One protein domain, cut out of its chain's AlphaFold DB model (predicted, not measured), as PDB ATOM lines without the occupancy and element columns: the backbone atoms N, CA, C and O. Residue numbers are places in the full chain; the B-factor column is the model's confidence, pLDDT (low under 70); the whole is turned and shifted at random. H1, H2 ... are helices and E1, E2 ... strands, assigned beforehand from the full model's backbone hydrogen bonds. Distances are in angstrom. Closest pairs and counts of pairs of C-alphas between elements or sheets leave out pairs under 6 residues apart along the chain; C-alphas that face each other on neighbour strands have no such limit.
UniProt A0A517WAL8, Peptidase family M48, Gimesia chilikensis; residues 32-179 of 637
ATOM      1  N   LYS A  32      15.346  26.017  33.672       96.88
ATOM      2  CA  LYS A  32      14.389  24.903  33.674       96.88
ATOM      3  C   LYS A  32      13.081  25.269  34.387       96.88
ATOM      4  O   LYS A  32      12.008  24.897  33.911       96.88
ATOM      5  N   HIS A  33      13.152  26.005  35.501       97.94
ATOM      6  CA  HIS A  33      11.961  26.498  36.202       97.94
ATOM      7  C   HIS A  33      11.160  27.476  35.341       97.94
ATOM      8  O   HIS A  33       9.937  27.381  35.256       97.94
ATOM      9  N   ARG A  34      11.852  28.413  34.687       97.69
ATOM     10  CA  ARG A  34      11.219  29.437  33.846       97.69
ATOM     11  C   ARG A  34      10.570  28.811  32.619       97.69
ATOM     12  O   ARG A  34       9.432  29.137  32.305       97.69
ATOM     13  N   GLU A  35      11.263  27.884  31.968       98.00
ATOM     14  CA  GLU A  35      10.791  27.206  30.766       98.00
ATOM     15  C   GLU A  35       9.541  26.360  31.017       98.00
ATOM     16  O   GLU A  35       8.610  26.407  30.214       98.00
ATOM     17  N   VAL A  36       9.488  25.590  32.114       98.25
ATOM     18  CA  VAL A  36       8.305  24.764  32.410       98.25
ATOM     19  C   VAL A  36       7.084  25.634  32.727       98.25
ATOM     20  O   VAL A  36       6.003  25.379  32.198       98.25
ATOM     21  N   VAL A  37       7.262  26.711  33.504       98.31
ATOM     22  CA  VAL A  37       6.190  27.673  33.809       98.31
ATOM     23  C   VAL A  37       5.720  28.391  32.546       98.31
ATOM     24  O   VAL A  37       4.514  28.510  32.333       98.31
ATOM     25  N   ASP A  38       6.639  28.827  31.681       98.25
ATOM     26  CA  ASP A  38       6.315  29.502  30.419       98.25
ATOM     27  C   ASP A  38       5.524  28.593  29.466       98.25
ATOM     28  O   ASP A  38       4.488  29.014  28.942       98.25
ATOM     29  N   ARG A  39       5.942  27.330  29.286       98.50
ATOM     30  CA  ARG A  39       5.220  26.367  28.435       98.50
ATOM     31  C   ARG A  39       3.797  26.122  28.926       98.50
ATOM     32  O   ARG A  39       2.860  26.200  28.129       98.50
ATOM     33  N   VAL A  40       3.631  25.866  30.225       98.62
ATOM     34  CA  VAL A  40       2.313  25.633  30.834       98.62
ATOM     35  C   VAL A  40       1.434  26.877  30.718       98.62
ATOM     36  O   VAL A  40       0.303  26.794  30.238       98.62
ATOM     37  N   THR A  41       1.971  28.046  31.070       98.50
ATOM     38  CA  THR A  41       1.254  29.327  31.003       98.50
ATOM     39  C   THR A  41       0.779  29.623  29.582       98.50
ATOM     40  O   THR A  41      -0.402  29.895  29.373       98.50
ATOM     41  N   LYS A  42       1.660  29.514  28.577       98.19
ATOM     42  CA  LYS A  42       1.296  29.726  27.165       98.19
ATOM     43  C   LYS A  42       0.186  28.786  26.712       98.19
ATOM     44  O   LYS A  42      -0.718  29.215  25.998       98.19
ATOM     45  N   ARG A  43       0.237  27.520  27.129       98.50
ATOM     46  CA  ARG A  43      -0.763  26.516  26.757       98.50
ATOM     47  C   ARG A  43      -2.129  26.780  27.394       98.50
ATOM     48  O   ARG A  43      -3.136  26.637  26.707       98.50
ATOM     49  N   LEU A  44      -2.173  27.209  28.656       98.56
ATOM     50  CA  LEU A  44      -3.416  27.628  29.320       98.56
ATOM     51  C   LEU A  44      -3.996  28.894  28.674       98.56
ATOM     52  O   LEU A  44      -5.179  28.941  28.344       98.56
ATOM     53  N   LEU A  45      -3.157  29.902  28.424       97.81
ATOM     54  CA  LEU A  45      -3.585  31.160  27.809       97.81
ATOM     55  C   LEU A  45      -4.042  30.992  26.355       97.81
ATOM     56  O   LEU A  45      -4.892  31.748  25.902       97.81
ATOM     57  N   ALA A  46      -3.546  29.985  25.630       97.81
ATOM     58  CA  ALA A  46      -3.998  29.687  24.269       97.81
ATOM     59  C   ALA A  46      -5.486  29.300  24.189       97.81
ATOM     60  O   ALA A  46      -6.082  29.379  23.116       97.81
ATOM     61  N   VAL A  47      -6.091  28.883  25.308       97.69
ATOM     62  CA  VAL A  47      -7.512  28.519  25.394       97.69
ATOM     63  C   VAL A  47      -8.325  29.457  26.297       97.69
ATOM     64  O   VAL A  47      -9.519  29.209  26.510       97.69
ATOM     65  N   MET A  48      -7.709  30.537  26.791       95.62
ATOM     66  CA  MET A  48      -8.334  31.575  27.610       95.62
ATOM     67  C   MET A  48      -8.414  32.886  26.829       95.62
ATOM     68  O   MET A  48      -7.401  33.449  26.420       95.62
ATOM     69  N   GLU A  49      -9.627  33.395  26.646       91.88
ATOM     70  CA  GLU A  49      -9.822  34.720  26.063       91.88
ATOM     71  C   GLU A  49      -9.468  35.812  27.076       91.88
ATOM     72  O   GLU A  49      -9.550  35.609  28.290       91.88
ATOM     73  N   GLN A  50      -9.086  36.984  26.568       92.50
ATOM     74  CA  GLN A  50      -8.887  38.161  27.402       92.50
ATOM     75  C   GLN A  50     -10.189  38.479  28.153       92.50
ATOM     76  O   GLN A  50     -11.216  38.691  27.502       92.50
ATOM     77  N   PRO A  51     -10.171  38.555  29.494       90.25
ATOM     78  CA  PRO A  51     -11.382  38.855  30.241       90.25
ATOM     79  C   PRO A  51     -11.900  40.269  29.943       90.25
ATOM     80  O   PRO A  51     -11.131  41.210  29.720       90.25
ATOM     81  N   GLU A  52     -13.221  40.431  29.965       87.56
ATOM     82  CA  GLU A  52     -13.865  41.703  29.645       87.56
ATOM     83  C   GLU A  52     -13.409  42.833  30.589       87.56
ATOM     84  O   GLU A  52     -13.295  42.676  31.810       87.56
ATOM     85  N   GLY A  53     -13.121  44.000  30.009       85.25
ATOM     86  CA  GLY A  53     -12.702  45.191  30.750       85.25
ATOM     87  C   GLY A  53     -11.236  45.197  31.201       85.25
ATOM     88  O   GLY A  53     -10.831  46.116  31.916       85.25
ATOM     89  N   TRP A  54     -10.426  44.213  30.800       89.31
ATOM     90  CA  TRP A  54      -8.996  44.181  31.112       89.31
ATOM     91  C   TRP A  54      -8.202  45.006  30.106       89.31
ATOM     92  O   TRP A  54      -8.358  44.833  28.901       89.31
ATOM     93  N   LYS A  55      -7.328  45.897  30.589       88.62
ATOM     94  CA  LYS A  55      -6.461  46.731  29.732       88.62
ATOM     95  C   LYS A  55      -5.118  46.074  29.410       88.62
ATOM     96  O   LYS A  55      -4.496  46.430  28.415       88.62
ATOM     97  N   VAL A  56      -4.675  45.146  30.257       92.19
ATOM     98  CA  VAL A  56      -3.399  44.435  30.136       92.19
ATOM     99  C   VAL A  56      -3.681  42.938  30.135       92.19
ATOM    100  O   VAL A  56      -4.297  42.418  31.062       92.19
ATOM    101  N   TRP A  57      -3.241  42.261  29.076       92.62
ATOM    102  CA  TRP A  57      -3.346  40.817  28.889       92.62
ATOM    103  C   TRP A  57      -2.208  40.348  27.971       92.62
ATOM    104  O   TRP A  57      -1.926  41.043  26.990       92.62
ATOM    105  N   PRO A  58      -1.552  39.203  28.232       94.44
ATOM    106  CA  PRO A  58      -1.751  38.263  29.347       94.44
ATOM    107  C   PRO A  58      -1.154  38.740  30.691       94.44
ATOM    108  O   PRO A  58      -0.445  39.749  30.713       94.44
ATOM    109  N   PRO A  59      -1.415  38.040  31.818       95.81
ATOM    110  CA  PRO A  59      -0.739  38.312  33.086       95.81
ATOM    111  C   PRO A  59       0.769  38.068  33.019       95.81
ATOM    112  O   PRO A  59       1.247  37.180  32.310       95.81
ATOM    113  N   LYS A  60       1.526  38.831  33.813       95.88
ATOM    114  CA  LYS A  60       2.960  38.591  34.017       95.88
ATOM    115  C   LYS A  60       3.148  37.402  34.959       95.88
ATOM    116  O   LYS A  60       2.799  37.503  36.131       95.88
ATOM    117  N   VAL A  61       3.718  36.305  34.467       97.50
ATOM    118  CA  VAL A  61       4.000  35.113  35.281       97.50
ATOM    119  C   VAL A  61       5.492  35.031  35.590       97.50
ATOM    120  O   VAL A  61       6.319  35.052  34.678       97.50
ATOM    121  N   THR A  62       5.848  34.951  36.871       97.12
ATOM    122  CA  THR A  62       7.247  34.938  37.324       97.12
ATOM    123  C   THR A  62       7.529  33.821  38.320       97.12
ATOM    124  O   THR A  62       6.694  33.497  39.158       97.12
ATOM    125  N   VAL A  63       8.742  33.264  38.251       97.75
ATOM    126  CA  VAL A  63       9.255  32.306  39.241       97.75
ATOM    127  C   VAL A  63      10.017  33.047  40.333       97.75
ATOM    128  O   VAL A  63      10.882  33.869  40.018       97.75
ATOM    129  N   ILE A  64       9.717  32.725  41.589       96.06
ATOM    130  CA  ILE A  64      10.371  33.268  42.789       96.06
ATOM    131  C   ILE A  64      10.861  32.129  43.699       96.06
ATOM    132  O   ILE A  64      10.363  31.011  43.603       96.06
ATOM    133  N   ASP A  65      11.804  32.388  44.605       94.12
ATOM    134  CA  ASP A  65      12.202  31.408  45.630       94.12
ATOM    135  C   ASP A  65      12.196  32.014  47.040       94.12
ATOM    136  O   ASP A  65      13.207  32.545  47.502       94.12
ATOM    137  N   PRO A  66      11.056  31.955  47.743       91.69
ATOM    138  CA  PRO A  66      10.983  32.342  49.142       91.69
ATOM    139  C   PRO A  66      11.329  31.186  50.105       91.69
ATOM    140  O   PRO A  66      11.222  31.368  51.317       91.69
ATOM    141  N   GLY A  67      11.720  29.999  49.611       88.69
ATOM    142  CA  GLY A  67      12.064  28.830  50.434       88.69
ATOM    143  C   GLY A  67      10.882  27.974  50.918       88.69
ATOM    144  O   GLY A  67      11.058  27.162  51.834       88.69
ATOM    145  N   PHE A  68       9.689  28.156  50.340       90.06
ATOM    146  CA  PHE A  68       8.493  27.345  50.601       90.06
ATOM    147  C   PHE A  68       7.578  27.243  49.366       90.06
ATOM    148  O   PHE A  68       7.613  28.097  48.475       90.06
ATOM    149  N   ALA A  69       6.757  26.189  49.303       92.38
ATOM    150  CA  ALA A  69       5.794  25.976  48.220       92.38
ATOM    151  C   ALA A  69       4.636  26.975  48.336       92.38
ATOM    152  O   ALA A  69       3.980  27.039  49.374       92.38
ATOM    153  N   ASN A  70       4.416  27.764  47.287       93.25
ATOM    154  CA  ASN A  70       3.275  28.657  47.145       93.25
ATOM    155  C   ASN A  70       3.024  29.012  45.667       93.25
ATOM    156  O   ASN A  70       3.915  28.896  44.814       93.25
ATOM    157  N   ALA A  71       1.828  29.489  45.377       94.44
ATOM    158  CA  ALA A  71       1.521  30.258  44.183       94.44
ATOM    159  C   ALA A  71       0.543  31.360  44.597       94.44
ATOM    160  O   ALA A  71      -0.186  31.202  45.575       94.44
ATOM    161  N   PHE A  72       0.611  32.520  43.953       94.25
ATOM    162  CA  PHE A  72      -0.389  33.553  44.190       94.25
ATOM    163  C   PHE A  72      -0.536  34.485  42.998       94.25
ATOM    164  O   PHE A  72       0.431  34.787  42.286       94.25
ATOM    165  N   ALA A  73      -1.745  35.007  42.844       95.88
ATOM    166  CA  ALA A  73      -2.079  35.978  41.827       95.88
ATOM    167  C   ALA A  73      -2.644  37.274  42.402       95.88
ATOM    168  O   ALA A  73      -3.235  37.332  43.484       95.88
ATOM    169  N   GLY A  74      -2.492  38.348  41.637       94.50
ATOM    170  CA  GLY A  74      -3.057  39.636  41.993       94.50
ATOM    171  C   GLY A  74      -2.831  40.687  40.924       94.50
ATOM    172  O   GLY A  74      -2.492  40.389  39.781       94.50
ATOM    173  N   PHE A  75      -2.999  41.940  41.327       93.44
ATOM    174  CA  PHE A  75      -2.785  43.089  40.464       93.44
ATOM    175  C   PHE A  75      -1.778  44.046  41.096       93.44
ATOM    176  O   PHE A  75      -1.765  44.246  42.313       93.44
ATOM    177  N   ARG A  76      -0.919  44.636  40.265       91.12
ATOM    178  CA  ARG A  76       0.007  45.708  40.644       91.12
ATOM    179  C   ARG A  76      -0.290  46.932  39.798       91.12
ATOM    180  O   ARG A  76      -0.581  46.809  38.613       91.12
ATOM    181  N   THR A  77      -0.198  48.115  40.390       90.69
ATOM    182  CA  THR A  77      -0.260  49.359  39.622       90.69
ATOM    183  C   THR A  77       1.131  49.680  39.086       90.69
ATOM    184  O   THR A  77       2.038  49.980  39.860       90.69
ATOM    185  N   GLU A  78       1.291  49.637  37.768       91.69
ATOM    186  CA  GLU A  78       2.501  50.043  37.053       91.69
ATOM    187  C   GLU A  78       2.145  51.197  36.112       91.69
ATOM    188  O   GLU A  78       1.228  51.077  35.304       91.69
ATOM    189  N   ASP A  79       2.816  52.343  36.255       89.25
ATOM    190  CA  ASP A  79       2.577  53.548  35.442       89.25
ATOM    191  C   ASP A  79       1.094  53.969  35.352       89.25
ATOM    192  O   ASP A  79       0.602  54.439  34.327       89.25
ATOM    193  N   GLY A  80       0.357  53.791  36.454       87.94
ATOM    194  CA  GLY A  80      -1.072  54.112  36.547       87.94
ATOM    195  C   GLY A  80      -2.003  53.097  35.873       87.94
ATOM    196  O   GLY A  80      -3.214  53.314  35.842       87.94
ATOM    197  N   VAL A  81      -1.466  51.990  35.360       90.12
ATOM    198  CA  VAL A  81      -2.222  50.883  34.772       90.12
ATOM    199  C   VAL A  81      -2.175  49.682  35.705       90.12
ATOM    200  O   VAL A  81      -1.161  49.372  36.324       90.12
ATOM    201  N   GLU A  82      -3.304  49.002  35.821       91.50
ATOM    202  CA  GLU A  82      -3.396  47.776  36.588       91.50
ATOM    203  C   GLU A  82      -2.877  46.588  35.768       91.50
ATOM    204  O   GLU A  82      -3.410  46.269  34.703       91.50
ATOM    205  N   VAL A  83      -1.815  45.957  36.263       94.56
ATOM    206  CA  VAL A  83      -1.126  44.838  35.626       94.56
ATOM    207  C   VAL A  83      -1.396  43.565  36.429       94.56
ATOM    208  O   VAL A  83      -0.990  43.482  37.594       94.56
ATOM    209  N   PRO A  84      -2.061  42.563  35.835       96.38
ATOM    210  CA  PRO A  84      -2.259  41.271  36.474       96.38
ATOM    211  C   PRO A  84      -0.948  40.479  36.506       96.38
ATOM    212  O   PRO A  84      -0.183  40.478  35.535       96.38
ATOM    213  N   PHE A  85      -0.689  39.787  37.612       97.00
ATOM    214  CA  PHE A  85       0.515  38.979  37.790       97.00
ATOM    215  C   PHE A  85       0.221  37.652  38.496       97.00
ATOM    216  O   PHE A  85      -0.746  37.547  39.251       97.00
ATOM    217  N   ILE A  86       1.088  36.666  38.256       98.19
ATOM    218  CA  ILE A  86       1.142  35.378  38.954       98.19
ATOM    219  C   ILE A  86       2.592  35.131  39.377       98.19
ATOM    220  O   ILE A  86       3.515  35.245  38.568       98.19
ATOM    221  N   GLU A  87       2.798  34.764  40.635       98.00
ATOM    222  CA  GLU A  87       4.094  34.338  41.160       98.00
ATOM    223  C   GLU A  87       4.031  32.863  41.567       98.00
ATOM    224  O   GLU A  87       3.191  32.470  42.371       98.00
ATOM    225  N   VAL A  88       4.921  32.044  40.998       98.00
ATOM    226  CA  VAL A  88       5.030  30.602  41.279       98.00
ATOM    227  C   VAL A  88       6.358  30.340  41.979       98.00
ATOM    228  O   VAL A  88       7.405  30.774  41.491       98.00
ATOM    229  N   THR A  89       6.352  29.641  43.116       97.38
ATOM    230  CA  THR A  89       7.606  29.381  43.833       97.38
ATOM    231  C   THR A  89       8.385  28.191  43.266       97.38
ATOM    232  O   THR A  89       7.804  27.247  42.726       97.38
ATOM    233  N   VAL A  90       9.713  28.206  43.427       96.88
ATOM    234  CA  VAL A  90      10.595  27.072  43.093       96.88
ATOM    235  C   VAL A  90      10.125  25.788  43.778       96.88
ATOM    236  O   VAL A  90       9.960  24.767  43.118       96.88
ATOM    237  N   ASP A  91       9.801  25.846  45.069       95.06
ATOM    238  CA  ASP A  91       9.305  24.693  45.825       95.06
ATOM    239  C   ASP A  91       7.985  24.126  45.274       95.06
ATOM    240  O   ASP A  91       7.793  22.909  45.291       95.06
ATOM    241  N   THR A  92       7.090  24.961  44.739       96.38
ATOM    242  CA  THR A  92       5.888  24.482  44.035       96.38
ATOM    243  C   THR A  92       6.267  23.690  42.790       96.38
ATOM    244  O   THR A  92       5.725  22.617  42.539       96.38
ATOM    245  N   ILE A  93       7.252  24.159  42.026       97.62
ATOM    246  CA  ILE A  93       7.694  23.479  40.804       97.62
ATOM    247  C   ILE A  93       8.429  22.172  41.138       97.62
ATOM    248  O   ILE A  93       8.184  21.148  40.499       97.62
ATOM    249  N   GLU A  94       9.316  22.181  42.134       96.19
ATOM    250  CA  GLU A  94      10.191  21.047  42.450       96.19
ATOM    251  C   GLU A  94       9.531  19.994  43.345       96.19
ATOM    252  O   GLU A  94       9.709  18.796  43.118       96.19
ATOM    253  N   LYS A  95       8.781  20.414  44.370       94.19
ATOM    254  CA  LYS A  95       8.267  19.512  45.416       94.19
ATOM    255  C   LYS A  95       6.824  19.104  45.167       94.19
ATOM    256  O   LYS A  95       6.501  17.930  45.355       94.19
ATOM    257  N   ILE A  96       5.989  20.050  44.733       94.50
ATOM    258  CA  ILE A  96       4.571  19.800  44.450       94.50
ATOM    259  C   ILE A  96       4.423  19.216  43.044       94.50
ATOM    260  O   ILE A  96       4.074  18.046  42.897       94.50
ATOM    261  N   ALA A  97       4.779  19.991  42.016       96.56
ATOM    262  CA  ALA A  97       4.626  19.588  40.622       96.56
ATOM    263  C   ALA A  97       5.710  18.621  40.139       96.56
ATOM    264  O   ALA A  97       5.486  17.889  39.183       96.56
ATOM    265  N   LYS A  98       6.891  18.597  40.770       96.19
ATOM    266  CA  LYS A  98       8.040  17.768  40.351       96.19
ATOM    267  C   LYS A  98       8.384  17.935  38.865       96.19
ATOM    268  O   LYS A  98       8.736  16.970  38.190       96.19
ATOM    269  N   PHE A  99       8.279  19.166  38.362       97.44
ATOM    270  CA  PHE A  99       8.396  19.522  36.941       97.44
ATOM    271  C   PHE A  99       7.379  18.838  35.994       97.44
ATOM    272  O   PHE A  99       7.555  18.919  34.778       97.44
ATOM    273  N   ASP A 100       6.325  18.183  36.495       98.00
ATOM    274  CA  ASP A 100       5.232  17.641  35.678       98.00
ATOM    275  C   ASP A 100       4.299  18.780  35.243       98.00
ATOM    276  O   ASP A 100       3.666  19.456  36.056       98.00
ATOM    277  N   GLU A 101       4.234  18.997  33.928       98.31
ATOM    278  CA  GLU A 101       3.454  20.083  33.329       98.31
ATOM    279  C   GLU A 101       1.953  19.943  33.579       98.31
ATOM    280  O   GLU A 101       1.272  20.961  33.665       98.31
ATOM    281  N   GLU A 102       1.428  18.714  33.699       97.69
ATOM    282  CA  GLU A 102       0.003  18.540  33.982       97.69
ATOM    283  C   GLU A 102      -0.322  19.003  35.394       97.69
ATOM    284  O   GLU A 102      -1.284  19.736  35.570       97.69
ATOM    285  N   THR A 103       0.496  18.628  36.376       97.56
ATOM    286  CA  THR A 103       0.352  19.081  37.766       97.56
ATOM    287  C   THR A 103       0.413  20.600  37.853       97.56
ATOM    288  O   THR A 103      -0.499  21.240  38.369       97.56
ATOM    289  N   LEU A 104       1.455  21.193  37.261       98.31
ATOM    290  CA  LEU A 104       1.660  22.639  37.293       98.31
ATOM    291  C   LEU A 104       0.526  23.414  36.598       98.31
ATOM    292  O   LEU A 104       0.237  24.548  36.981       98.31
ATOM    293  N   ALA A 105      -0.136  22.816  35.603       98.69
ATOM    294  CA  ALA A 105      -1.261  23.436  34.914       98.69
ATOM    295  C   ALA A 105      -2.473  23.674  35.820       98.69
ATOM    296  O   ALA A 105      -3.148  24.684  35.642       98.69
ATOM    297  N   PHE A 106      -2.738  22.797  36.794       98.19
ATOM    298  CA  PHE A 106      -3.839  23.000  37.742       98.19
ATOM    299  C   PHE A 106      -3.510  24.101  38.750       98.19
ATOM    300  O   PHE A 106      -4.342  24.982  38.950       98.19
ATOM    301  N   THR A 107      -2.276  24.146  39.266       97.88
ATOM    302  CA  THR A 107      -1.814  25.257  40.116       97.88
ATOM    303  C   THR A 107      -1.884  26.606  39.378       97.88
ATOM    304  O   THR A 107      -2.489  27.553  39.871       97.88
ATOM    305  N   ILE A 108      -1.322  26.725  38.166       98.56
ATOM    306  CA  ILE A 108      -1.366  27.996  37.408       98.56
ATOM    307  C   ILE A 108      -2.799  28.321  36.954       98.56
ATOM    308  O   ILE A 108      -3.194  29.487  36.934       98.56
ATOM    309  N   GLY A 109      -3.594  27.308  36.605       98.44
ATOM    310  CA  GLY A 109      -5.010  27.466  36.280       98.44
ATOM    311  C   GLY A 109      -5.820  28.036  37.446       98.44
ATOM    312  O   GLY A 109      -6.640  28.925  37.229       98.44
ATOM    313  N   HIS A 110      -5.565  27.569  38.670       98.38
ATOM    314  CA  HIS A 110      -6.169  28.092  39.898       98.38
ATOM    315  C   HIS A 110      -5.848  29.587  40.085       98.38
ATOM    316  O   HIS A 110      -6.751  30.409  40.250       98.38
ATOM    317  N   GLU A 111      -4.582  29.977  39.918       98.25
ATOM    318  CA  GLU A 111      -4.162  31.385  39.978       98.25
ATOM    319  C   GLU A 111      -4.817  32.262  38.895       98.25
ATOM    320  O   GLU A 111      -5.240  33.393  39.153       98.25
ATOM    321  N   LEU A 112      -4.972  31.731  37.677       98.38
ATOM    322  CA  LEU A 112      -5.737  32.391  36.613       98.38
ATOM    323  C   LEU A 112      -7.223  32.540  36.977       98.38
ATOM    324  O   LEU A 112      -7.838  33.533  36.586       98.38
ATOM    325  N   GLY A 113      -7.789  31.612  37.750       97.38
ATOM    326  CA  GLY A 113      -9.138  31.719  38.308       97.38
ATOM    327  C   GLY A 113      -9.279  32.892  39.279       97.38
ATOM    328  O   GLY A 113     -10.190  33.707  39.125       97.38
ATOM    329  N   HIS A 114      -8.337  33.054  40.216       97.19
ATOM    330  CA  HIS A 114      -8.323  34.211  41.125       97.19
ATOM    331  C   HIS A 114      -8.285  35.550  40.387       97.19
ATOM    332  O   HIS A 114      -8.961  36.508  40.785       97.19
ATOM    333  N   LEU A 115      -7.511  35.606  39.303       96.50
ATOM    334  CA  LEU A 115      -7.459  36.742  38.397       96.50
ATOM    335  C   LEU A 115      -8.800  36.964  37.695       96.50
ATOM    336  O   LEU A 115      -9.371  38.048  37.824       96.50
ATOM    337  N   TYR A 116      -9.327  35.949  37.008       95.62
ATOM    338  CA  TYR A 116     -10.556  36.033  36.214       95.62
ATOM    339  C   TYR A 116     -11.743  36.578  37.022       95.62
ATOM    340  O   TYR A 116     -12.405  37.525  36.591       95.62
ATOM    341  N   TYR A 117     -11.953  36.062  38.236       93.94
ATOM    342  CA  TYR A 117     -13.049  36.474  39.122       93.94
ATOM    343  C   TYR A 117     -12.731  37.678  40.018       93.94
ATOM    344  O   TYR A 117     -13.541  38.041  40.881       93.94
ATOM    345  N   ARG A 118     -11.567  38.314  39.821       93.25
ATOM    346  CA  ARG A 118     -11.111  39.501  40.562       93.25
ATOM    347  C   ARG A 118     -11.145  39.301  42.084       93.25
ATOM    348  O   ARG A 118     -11.550  40.187  42.840       93.25
ATOM    349  N   HIS A 119     -10.730  38.125  42.559       93.62
ATOM    350  CA  HIS A 119     -10.786  37.768  43.985       93.62
ATOM    351  C   HIS A 119      -9.987  38.723  44.877       93.62
ATOM    352  O   HIS A 119     -10.434  39.058  45.978       93.62
ATOM    353  N   SER A 120      -8.847  39.211  44.390       90.88
ATOM    354  CA  SER A 120      -8.016  40.198  45.084       90.88
ATOM    355  C   SER A 120      -8.708  41.561  45.221       90.88
ATOM    356  O   SER A 120      -8.668  42.136  46.308       90.88
ATOM    357  N   HIS A 121      -9.419  42.044  44.195       90.81
ATOM    358  CA  HIS A 121     -10.239  43.265  44.292       90.81
ATOM    359  C   HIS A 121     -11.373  43.111  45.290       90.81
ATOM    360  O   HIS A 121     -11.482  43.929  46.196       90.81
ATOM    361  N   LYS A 122     -12.154  42.026  45.190       90.88
ATOM    362  CA  LYS A 122     -13.252  41.738  46.132       90.88
ATOM    363  C   LYS A 122     -12.750  41.716  47.583       90.88
ATOM    364  O   LYS A 122     -13.427  42.188  48.492       90.88
ATOM    365  N   LYS A 123     -11.545  41.178  47.813       88.81
ATOM    366  CA  LYS A 123     -10.886  41.194  49.128       88.81
ATOM    367  C   LYS A 123     -10.536  42.621  49.568       88.81
ATOM    368  O   LYS A 123     -10.829  42.982  50.703       88.81
ATOM    369  N   ILE A 124      -9.949  43.438  48.692       89.12
ATOM    370  CA  ILE A 124      -9.624  44.845  48.988       89.12
ATOM    371  C   ILE A 124     -10.890  45.659  49.286       89.12
ATOM    372  O   ILE A 124     -10.912  46.383  50.276       89.12
ATOM    373  N   GLU A 125     -11.946  45.517  48.483       89.88
ATOM    374  CA  GLU A 125     -13.240  46.183  48.693       89.88
ATOM    375  C   GLU A 125     -13.843  45.823  50.056       89.88
ATOM    376  O   GLU A 125     -14.318  46.702  50.777       89.88
ATOM    377  N   PHE A 126     -13.754  44.548  50.456       89.06
ATOM    378  CA  PHE A 126     -14.164  44.113  51.790       89.06
ATOM    379  C   PHE A 126     -13.375  44.843  52.886       89.06
ATOM    380  O   PHE A 126     -13.981  45.435  53.778       89.06
ATOM    381  N   PHE A 127     -12.039  44.862  52.805       87.88
ATOM    382  CA  PHE A 127     -11.193  45.558  53.786       87.88
ATOM    383  C   PHE A 127     -11.432  47.072  53.812       87.88
ATOM    384  O   PHE A 127     -11.377  47.682  54.875       87.88
ATOM    385  N   GLN A 128     -11.722  47.696  52.672       88.94
ATOM    386  CA  GLN A 128     -12.066  49.119  52.619       88.94
ATOM    387  C   GLN A 128     -13.394  49.413  53.319       88.94
ATOM    388  O   GLN A 128     -13.537  50.467  53.937       88.94
ATOM    389  N   LYS A 129     -14.358  48.491  53.229       88.12
ATOM    390  CA  LYS A 129     -15.692  48.654  53.811       88.12
ATOM    391  C   LYS A 129     -15.751  48.295  55.297       88.12
ATOM    392  O   LYS A 129     -16.443  48.975  56.046       88.12
ATOM    393  N   PHE A 130     -15.053  47.240  55.707       86.69
ATOM    394  CA  PHE A 130     -15.194  46.637  57.039       86.69
ATOM    395  C   PHE A 130     -13.885  46.573  57.839       86.69
ATOM    396  O   PHE A 130     -13.887  46.135  58.984       86.69
ATOM    397  N   GLY A 131     -12.753  47.000  57.274       84.69
ATOM    398  CA  GLY A 131     -11.460  46.909  57.949       84.69
ATOM    399  C   GLY A 131     -11.103  45.466  58.324       84.69
ATOM    400  O   GLY A 131     -11.307  44.541  57.542       84.69
ATOM    401  N   ASN A 132     -10.563  45.287  59.532       81.31
ATOM    402  CA  ASN A 132     -10.242  43.972  60.101       81.31
ATOM    403  C   ASN A 132     -11.403  43.365  60.909       81.31
ATOM    404  O   ASN A 132     -11.202  42.358  61.595       81.31
ATOM    405  N   ASP A 133     -12.594  43.956  60.846       84.19
ATOM    406  CA  ASP A 133     -13.785  43.417  61.489       84.19
ATOM    407  C   ASP A 133     -14.440  42.344  60.605       84.19
ATOM    408  O   ASP A 133     -14.082  42.162  59.439       84.19
ATOM    409  N   LEU A 134     -15.382  41.580  61.167       88.62
ATOM    410  CA  LEU A 134     -16.145  40.551  60.445       88.62
ATOM    411  C   LEU A 134     -15.284  39.436  59.820       88.62
ATOM    412  O   LEU A 134     -15.597  38.917  58.745       88.62
ATOM    413  N   GLN A 135     -14.210  39.017  60.501       85.12
ATOM    414  CA  GLN A 135     -13.299  37.965  60.014       85.12
ATOM    415  C   GLN A 135     -14.019  36.658  59.657       85.12
ATOM    416  O   GLN A 135     -13.648  36.005  58.686       85.12
ATOM    417  N   MET A 136     -15.072  36.301  60.397       87.94
ATOM    418  CA  MET A 136     -15.936  35.153  60.095       87.94
ATOM    419  C   MET A 136     -16.547  35.253  58.690       87.94
ATOM    420  O   MET A 136     -16.425  34.325  57.893       87.94
ATOM    421  N   VAL A 137     -17.159  36.400  58.370       91.00
ATOM    422  CA  VAL A 137     -17.753  36.670  57.052       91.00
ATOM    423  C   VAL A 137     -16.666  36.670  55.980       91.00
ATOM    424  O   VAL A 137     -16.822  36.024  54.943       91.00
ATOM    425  N   ARG A 138     -15.532  37.333  56.241       89.88
ATOM    426  CA  ARG A 138     -14.406  37.385  55.301       89.88
ATOM    427  C   ARG A 138     -13.920  35.987  54.933       89.88
ATOM    428  O   ARG A 138     -13.911  35.659  53.750       89.88
ATOM    429  N   LEU A 139     -13.549  35.168  55.920       89.81
ATOM    430  CA  LEU A 139     -13.009  33.830  55.668       89.81
ATOM    431  C   LEU A 139     -14.029  32.915  54.998       89.81
ATOM    432  O   LEU A 139     -13.664  32.185  54.082       89.81
ATOM    433  N   ALA A 140     -15.306  33.000  55.379       91.06
ATOM    434  CA  ALA A 140     -16.365  32.260  54.704       91.06
ATOM    435  C   ALA A 140     -16.428  32.590  53.204       91.06
ATOM    436  O   ALA A 140     -16.490  31.686  52.375       91.06
ATOM    437  N   THR A 141     -16.348  33.877  52.845       91.25
ATOM    438  CA  THR A 141     -16.329  34.283  51.431       91.25
ATOM    439  C   THR A 141     -15.017  33.951  50.726       91.25
ATOM    440  O   THR A 141     -15.047  33.604  49.551       91.25
ATOM    441  N   ASP A 142     -13.869  34.039  51.407       91.38
ATOM    442  CA  ASP A 142     -12.566  33.686  50.831       91.38
ATOM    443  C   ASP A 142     -12.507  32.188  50.488       91.38
ATOM    444  O   ASP A 142     -12.051  31.828  49.408       91.38
ATOM    445  N   ARG A 143     -13.089  31.318  51.319       92.31
ATOM    446  CA  ARG A 143     -13.141  29.874  51.052       92.31
ATOM    447  C   ARG A 143     -13.939  29.506  49.801       92.31
ATOM    448  O   ARG A 143     -13.548  28.593  49.081       92.31
ATOM    449  N   GLU A 144     -15.032  30.208  49.513       92.50
ATOM    450  CA  GLU A 144     -15.795  29.982  48.276       92.50
ATOM    451  C   GLU A 144     -15.042  30.501  47.044       92.50
ATOM    452  O   GLU A 144     -15.134  29.894  45.979       92.50
ATOM    453  N   LYS A 145     -14.240  31.567  47.192       94.00
ATOM    454  CA  LYS A 145     -13.344  32.054  46.128       94.00
ATOM    455  C   LYS A 145     -12.284  31.010  45.766       94.00
ATOM    456  O   LYS A 145     -11.980  30.855  44.589       94.00
ATOM    457  N   GLU A 146     -11.752  30.274  46.742       94.94
ATOM    458  CA  GLU A 146     -10.820  29.164  46.479       94.94
ATOM    459  C   GLU A 146     -11.481  28.055  45.649       94.94
ATOM    460  O   GLU A 146     -10.910  27.597  44.663       94.94
ATOM    461  N   LEU A 147     -12.718  27.668  45.991       94.94
ATOM    462  CA  LEU A 147     -13.477  26.666  45.232       94.94
ATOM    463  C   LEU A 147     -13.818  27.148  43.811       94.94
ATOM    464  O   LEU A 147     -13.739  26.376  42.854       94.94
ATOM    465  N   GLU A 148     -14.179  28.425  43.658       95.25
ATOM    466  CA  GLU A 148     -14.432  29.059  42.359       95.25
ATOM    467  C   GLU A 148     -13.159  29.080  41.487       95.25
ATOM    468  O   GLU A 148     -13.212  28.740  40.298       95.25
ATOM    469  N   ALA A 149     -12.005  29.400  42.081       97.44
ATOM    470  CA  ALA A 149     -10.709  29.370  41.411       97.44
ATOM    471  C   ALA A 149     -10.290  27.943  41.013       97.44
ATOM    472  O   ALA A 149      -9.842  27.738  39.884       97.44
ATOM    473  N   ASP A 150     -10.506  26.951  41.881       97.69
ATOM    474  CA  ASP A 150     -10.231  25.542  41.581       97.69
ATOM    475  C   ASP A 150     -11.036  25.025  40.395       97.69
ATOM    476  O   ASP A 150     -10.487  24.410  39.477       97.69
ATOM    477  N   LEU A 151     -12.348  25.278  40.400       97.19
ATOM    478  CA  LEU A 151     -13.239  24.809  39.345       97.19
ATOM    479  C   LEU A 151     -12.868  25.434  38.001       97.19
ATOM    480  O   LEU A 151     -12.784  24.728  36.993       97.19
ATOM    481  N   PHE A 152     -12.596  26.739  37.989       97.81
ATOM    482  CA  PHE A 152     -12.154  27.433  36.786       97.81
ATOM    483  C   PHE A 152     -10.800  26.920  36.295       97.81
ATOM    484  O   PHE A 152     -10.658  26.601  35.114       97.81
ATOM    485  N   GLY A 153      -9.824  26.785  37.195       98.00
ATOM    486  CA  GLY A 153      -8.499  26.268  36.872       98.00
ATOM    487  C   GLY A 153      -8.550  24.859  36.289       98.00
ATOM    488  O   GLY A 153      -7.924  24.593  35.261       98.00
ATOM    489  N   MET A 154      -9.372  23.981  36.872       97.81
ATOM    490  CA  MET A 154      -9.612  22.633  36.361       97.81
ATOM    491  C   MET A 154     -10.219  22.654  34.952       97.81
ATOM    492  O   MET A 154      -9.716  21.974  34.054       97.81
ATOM    493  N   GLN A 155     -11.283  23.434  34.741       97.69
ATOM    494  CA  GLN A 155     -11.941  23.554  33.436       97.69
ATOM    495  C   GLN A 155     -10.980  24.091  32.369       97.69
ATOM    496  O   GLN A 155     -10.935  23.568  31.251       97.69
ATOM    497  N   LEU A 156     -10.177  25.096  32.723       98.31
ATOM    498  CA  LEU A 156      -9.185  25.684  31.834       98.31
ATOM    499  C   LEU A 156      -8.083  24.682  31.472       98.31
ATOM    500  O   LEU A 156      -7.757  24.527  30.293       98.31
ATOM    501  N   ALA A 157      -7.545  23.960  32.457       98.44
ATOM    502  CA  ALA A 157      -6.522  22.943  32.236       98.44
ATOM    503  C   ALA A 157      -7.035  21.809  31.329       98.44
ATOM    504  O   ALA A 157      -6.351  21.415  30.380       98.44
ATOM    505  N   PHE A 158      -8.264  21.332  31.541       98.12
ATOM    506  CA  PHE A 158      -8.877  20.337  30.654       98.12
ATOM    507  C   PHE A 158      -9.089  20.873  29.236       98.12
ATOM    508  O   PHE A 158      -8.769  20.176  28.271       98.12
ATOM    509  N   LYS A 159      -9.538  22.125  29.079       98.12
ATOM    510  CA  LYS A 159      -9.657  22.772  27.761       98.12
ATOM    511  C   LYS A 159      -8.302  22.883  27.053       98.12
ATOM    512  O   LYS A 159      -8.231  22.740  25.836       98.12
ATOM    513  N   ALA A 160      -7.224  23.079  27.810       98.38
ATOM    514  CA  ALA A 160      -5.852  23.101  27.308       98.38
ATOM    515  C   ALA A 160      -5.296  21.694  26.982       98.38
ATOM    516  O   ALA A 160      -4.172  21.562  26.487       98.38
ATOM    517  N   GLY A 161      -6.067  20.631  27.225       98.12
ATOM    518  CA  GLY A 161      -5.711  19.241  26.935       98.12
ATOM    519  C   GLY A 161      -4.871  18.563  28.017       98.12
ATOM    520  O   GLY A 161      -4.189  17.581  27.717       98.12
ATOM    521  N   TYR A 162      -4.865  19.091  29.243       98.25
ATOM    522  CA  TYR A 162      -4.359  18.380  30.418       98.25
ATOM    523  C   TYR A 162      -5.401  17.384  30.927       98.25
ATOM    524  O   TYR A 162      -6.579  17.468  30.579       98.25
ATOM    525  N   THR A 163      -4.977  16.403  31.724       96.50
ATOM    526  CA  THR A 163      -5.837  15.269  32.079       96.50
ATOM    527  C   THR A 163      -6.146  15.212  33.569       96.50
ATOM    528  O   THR A 163      -5.512  15.868  34.397       96.50
ATOM    529  N   ARG A 164      -7.107  14.355  33.935       93.31
ATOM    530  CA  ARG A 164      -7.445  14.056  35.333       93.31
ATOM    531  C   ARG A 164      -6.242  13.515  36.130       93.31
ATOM    532  O   ARG A 164      -6.221  13.661  37.347       93.31
ATOM    533  N   ARG A 165      -5.224  12.945  35.466       94.81
ATOM    534  CA  ARG A 165      -3.961  12.533  36.107       94.81
ATOM    535  C   ARG A 165      -3.250  13.729  36.741       94.81
ATOM    536  O   ARG A 165      -2.843  13.623  37.893       94.81
ATOM    537  N   GLY A 166      -3.136  14.843  36.016       95.81
ATOM    538  CA  GLY A 166      -2.550  16.081  36.530       95.81
ATOM    539  C   GLY A 166      -3.313  16.636  37.728       95.81
ATOM    540  O   GLY A 166      -2.690  16.948  38.733       95.81
ATOM    541  N   LEU A 167      -4.652  16.647  37.673       95.00
ATOM    542  CA  LEU A 167      -5.494  17.115  38.781       95.00
ATOM    543  C   LEU A 167      -5.257  16.299  40.058       95.00
ATOM    544  O   LEU A 167      -5.050  16.847  41.136       95.00
ATOM    545  N   VAL A 168      -5.268  14.968  39.940       92.44
ATOM    546  CA  VAL A 168      -5.016  14.075  41.080       92.44
ATOM    547  C   VAL A 168      -3.581  14.228  41.593       92.44
ATOM    548  O   VAL A 168      -3.353  14.130  42.798       92.44
ATOM    549  N   SER A 169      -2.613  14.464  40.704       93.56
ATOM    550  CA  SER A 169      -1.219  14.728  41.079       93.56
ATOM    551  C   SER A 169      -1.075  16.040  41.857       93.56
ATOM    552  O   SER A 169      -0.423  16.044  42.897       93.56
ATOM    553  N   ASP A 170      -1.748  17.107  41.422       94.75
ATOM    554  CA  ASP A 170      -1.762  18.422  42.076       94.75
ATOM    555  C   ASP A 170      -2.372  18.354  43.480       94.75
ATOM    556  O   ASP A 170      -1.697  18.670  44.461       94.75
ATOM    557  N   LEU A 171      -3.579  17.792  43.599       92.12
ATOM    558  CA  LEU A 171      -4.249  17.601  44.889       92.12
ATOM    559  C   LEU A 171      -3.391  16.783  45.867       92.12
ATOM    560  O   LEU A 171      -3.272  17.134  47.039       92.12
ATOM    561  N   ASN A 172      -2.758  15.700  45.402       89.25
ATOM    562  CA  ASN A 172      -1.880  14.892  46.252       89.25
ATOM    563  C   ASN A 172      -0.565  15.600  46.596       89.25
ATOM    564  O   ASN A 172      -0.054  15.413  47.703       89.25
ATOM    565  N   GLY A 173      -0.014  16.381  45.666       90.25
ATOM    566  CA  GLY A 173       1.190  17.174  45.879       90.25
ATOM    567  C   GLY A 173       0.984  18.184  47.001       90.25
ATOM    568  O   GLY A 173       1.771  18.211  47.947       90.25
ATOM    569  N   TRP A 174      -0.113  18.942  46.938       88.94
ATOM    570  CA  TRP A 174      -0.472  19.943  47.942       88.94
ATOM    571  C   TRP A 174      -0.943  19.353  49.270       88.94
ATOM    572  O   TRP A 174      -0.605  19.887  50.328       88.94
ATOM    573  N   ARG A 175      -1.661  18.221  49.241       84.75
ATOM    574  CA  ARG A 175      -1.999  17.472  50.460       84.75
ATOM    575  C   ARG A 175      -0.739  17.027  51.211       84.75
ATOM    576  O   ARG A 175      -0.720  17.027  52.439       84.75
ATOM    577  N   GLY A 176       0.318  16.675  50.479       77.81
ATOM    578  CA  GLY A 176       1.593  16.252  51.047       77.81
ATOM    579  C   GLY A 176       1.482  14.982  51.900       77.81
ATOM    580  O   GLY A 176       0.566  14.174  51.741       77.81
ATOM    581  N   SER A 177       2.455  14.787  52.795       64.19
ATOM    582  CA  SER A 177       2.522  13.644  53.724       64.19
ATOM    583  C   SER A 177       2.348  14.029  55.198       64.19
ATOM    584  O   SER A 177       2.466  13.169  56.068       64.19
ATOM    585  N   GLY A 178       2.161  15.320  55.492       56.81
ATOM    586  CA  GLY A 178       1.858  15.794  56.843       56.81
ATOM    587  C   GLY A 178       0.393  15.528  57.203       56.81
ATOM    588  O   GLY A 178      -0.406  15.295  56.299       56.81
ATOM    589  N   PRO A 179       0.023  15.551  58.495       54.22
ATOM    590  CA  PRO A 179      -1.380  15.478  58.886       54.22
ATOM    591  C   PRO A 179      -2.118  16.701  58.309       54.22
ATOM    592  O   PRO A 179      -1.777  17.826  58.687       54.22
TER     593      PRO A 179
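Overview. This is residues 32 to 179 of the 637 residues of the protein "Peptidase family M48" of Gimesia chilikensis (UniProt A0A517WAL8). One helix, H3, lies at the core; a small curving sheet, E1 E3 E2, covers one side of it, with H1 and the long H5 on two opposite sides. H2 and H6 gather near the first end of H3, while H4 leads off from its last end before the chain turns back into H5. The 148 printed residues hold six helices and three strands in the order H1 E1 E2 E3 H2 H3 H4 H5 H6; the sheet is mixed, and the class is mixed, helices and strands. The whole is compact, with a radius of gyration of the C-alphas of 15.5 A, and rounded, spanning 41 by 40 by 29 A.

Arrangement. Start at H1, residues 32 to 45, and go on to E1, residues 60 to 64, an edge strand. E2, residues 71 to 78, bends by 51 degrees at residue 74 and makes a hairpin with E3, residues 81 to 89; they are antiparallel, with N 76 and O 83 2.9 A apart. E3 is parallel to E1, where N 62 and O 86 are 2.9 A apart. The sheet is only just strongly twisted, with C-alphas up to 4.2 A off its plane. H1 lies over E1 at a height of 9.9 A over the sheet. H2, residues 90 to 96, only grazes the sheet with residues 90 to 93. Next find H3, residues 101 to 116, the hub, touching three helices; it lies over E3 and E2, 9.1 A over the sheet, on the same face as H1, which gives two layers, helices on one face of a sheet. H3 touches H1 at a steep tilt of 57 degrees, closest at the C-alphas of Val 40 and Ala 105, 5.9 A. H4, residues 119 to 130, only grazes the sheet with residues 119 to 121. It forms a helical hairpin with H5, residues 135 to 159, though they only just touch, with 3 pairs of C-alphas within 8 A, the closest His 119 and Lys 145, 6.6 A. H5 touches H3 opposite ways at a steep tilt of 52 degrees, the C-alphas of Gly 109 and Gly 153 being closest, 3.7 A. H6, residues 164 to 175, touches H3 about perpendicular, 78 degrees, closest at Thr 103 and Gly 166, 4.4 A between C-alphas; it is apart from H4. Helix packing is mostly crossed. In H1, H2, H4 and H6 every O i to N i+4 pair is within hydrogen-bond range; H3 has 10 of 12 and H5 20 of 21.

Along the chain. Find C-alpha 32 at (14.389, 24.903, 33.674), where H1 begins its 19.9 A. E3 is 25.3 A long, E2 21.1 A, H3 21.4 A, and H5 35.8 A. H6 ends at C-alpha 175, (-1.999, 17.472, 50.460).

Size, cuts and confidence. The C-alphas of Asp 79 and Pro 179 are farthest apart, 44.9 A. The printed part has no cut; the link from H1 to E1, residues 46 to 59, is long. Mean pLDDT of the printed part is 93.4, with residues 177 to 179 under 70.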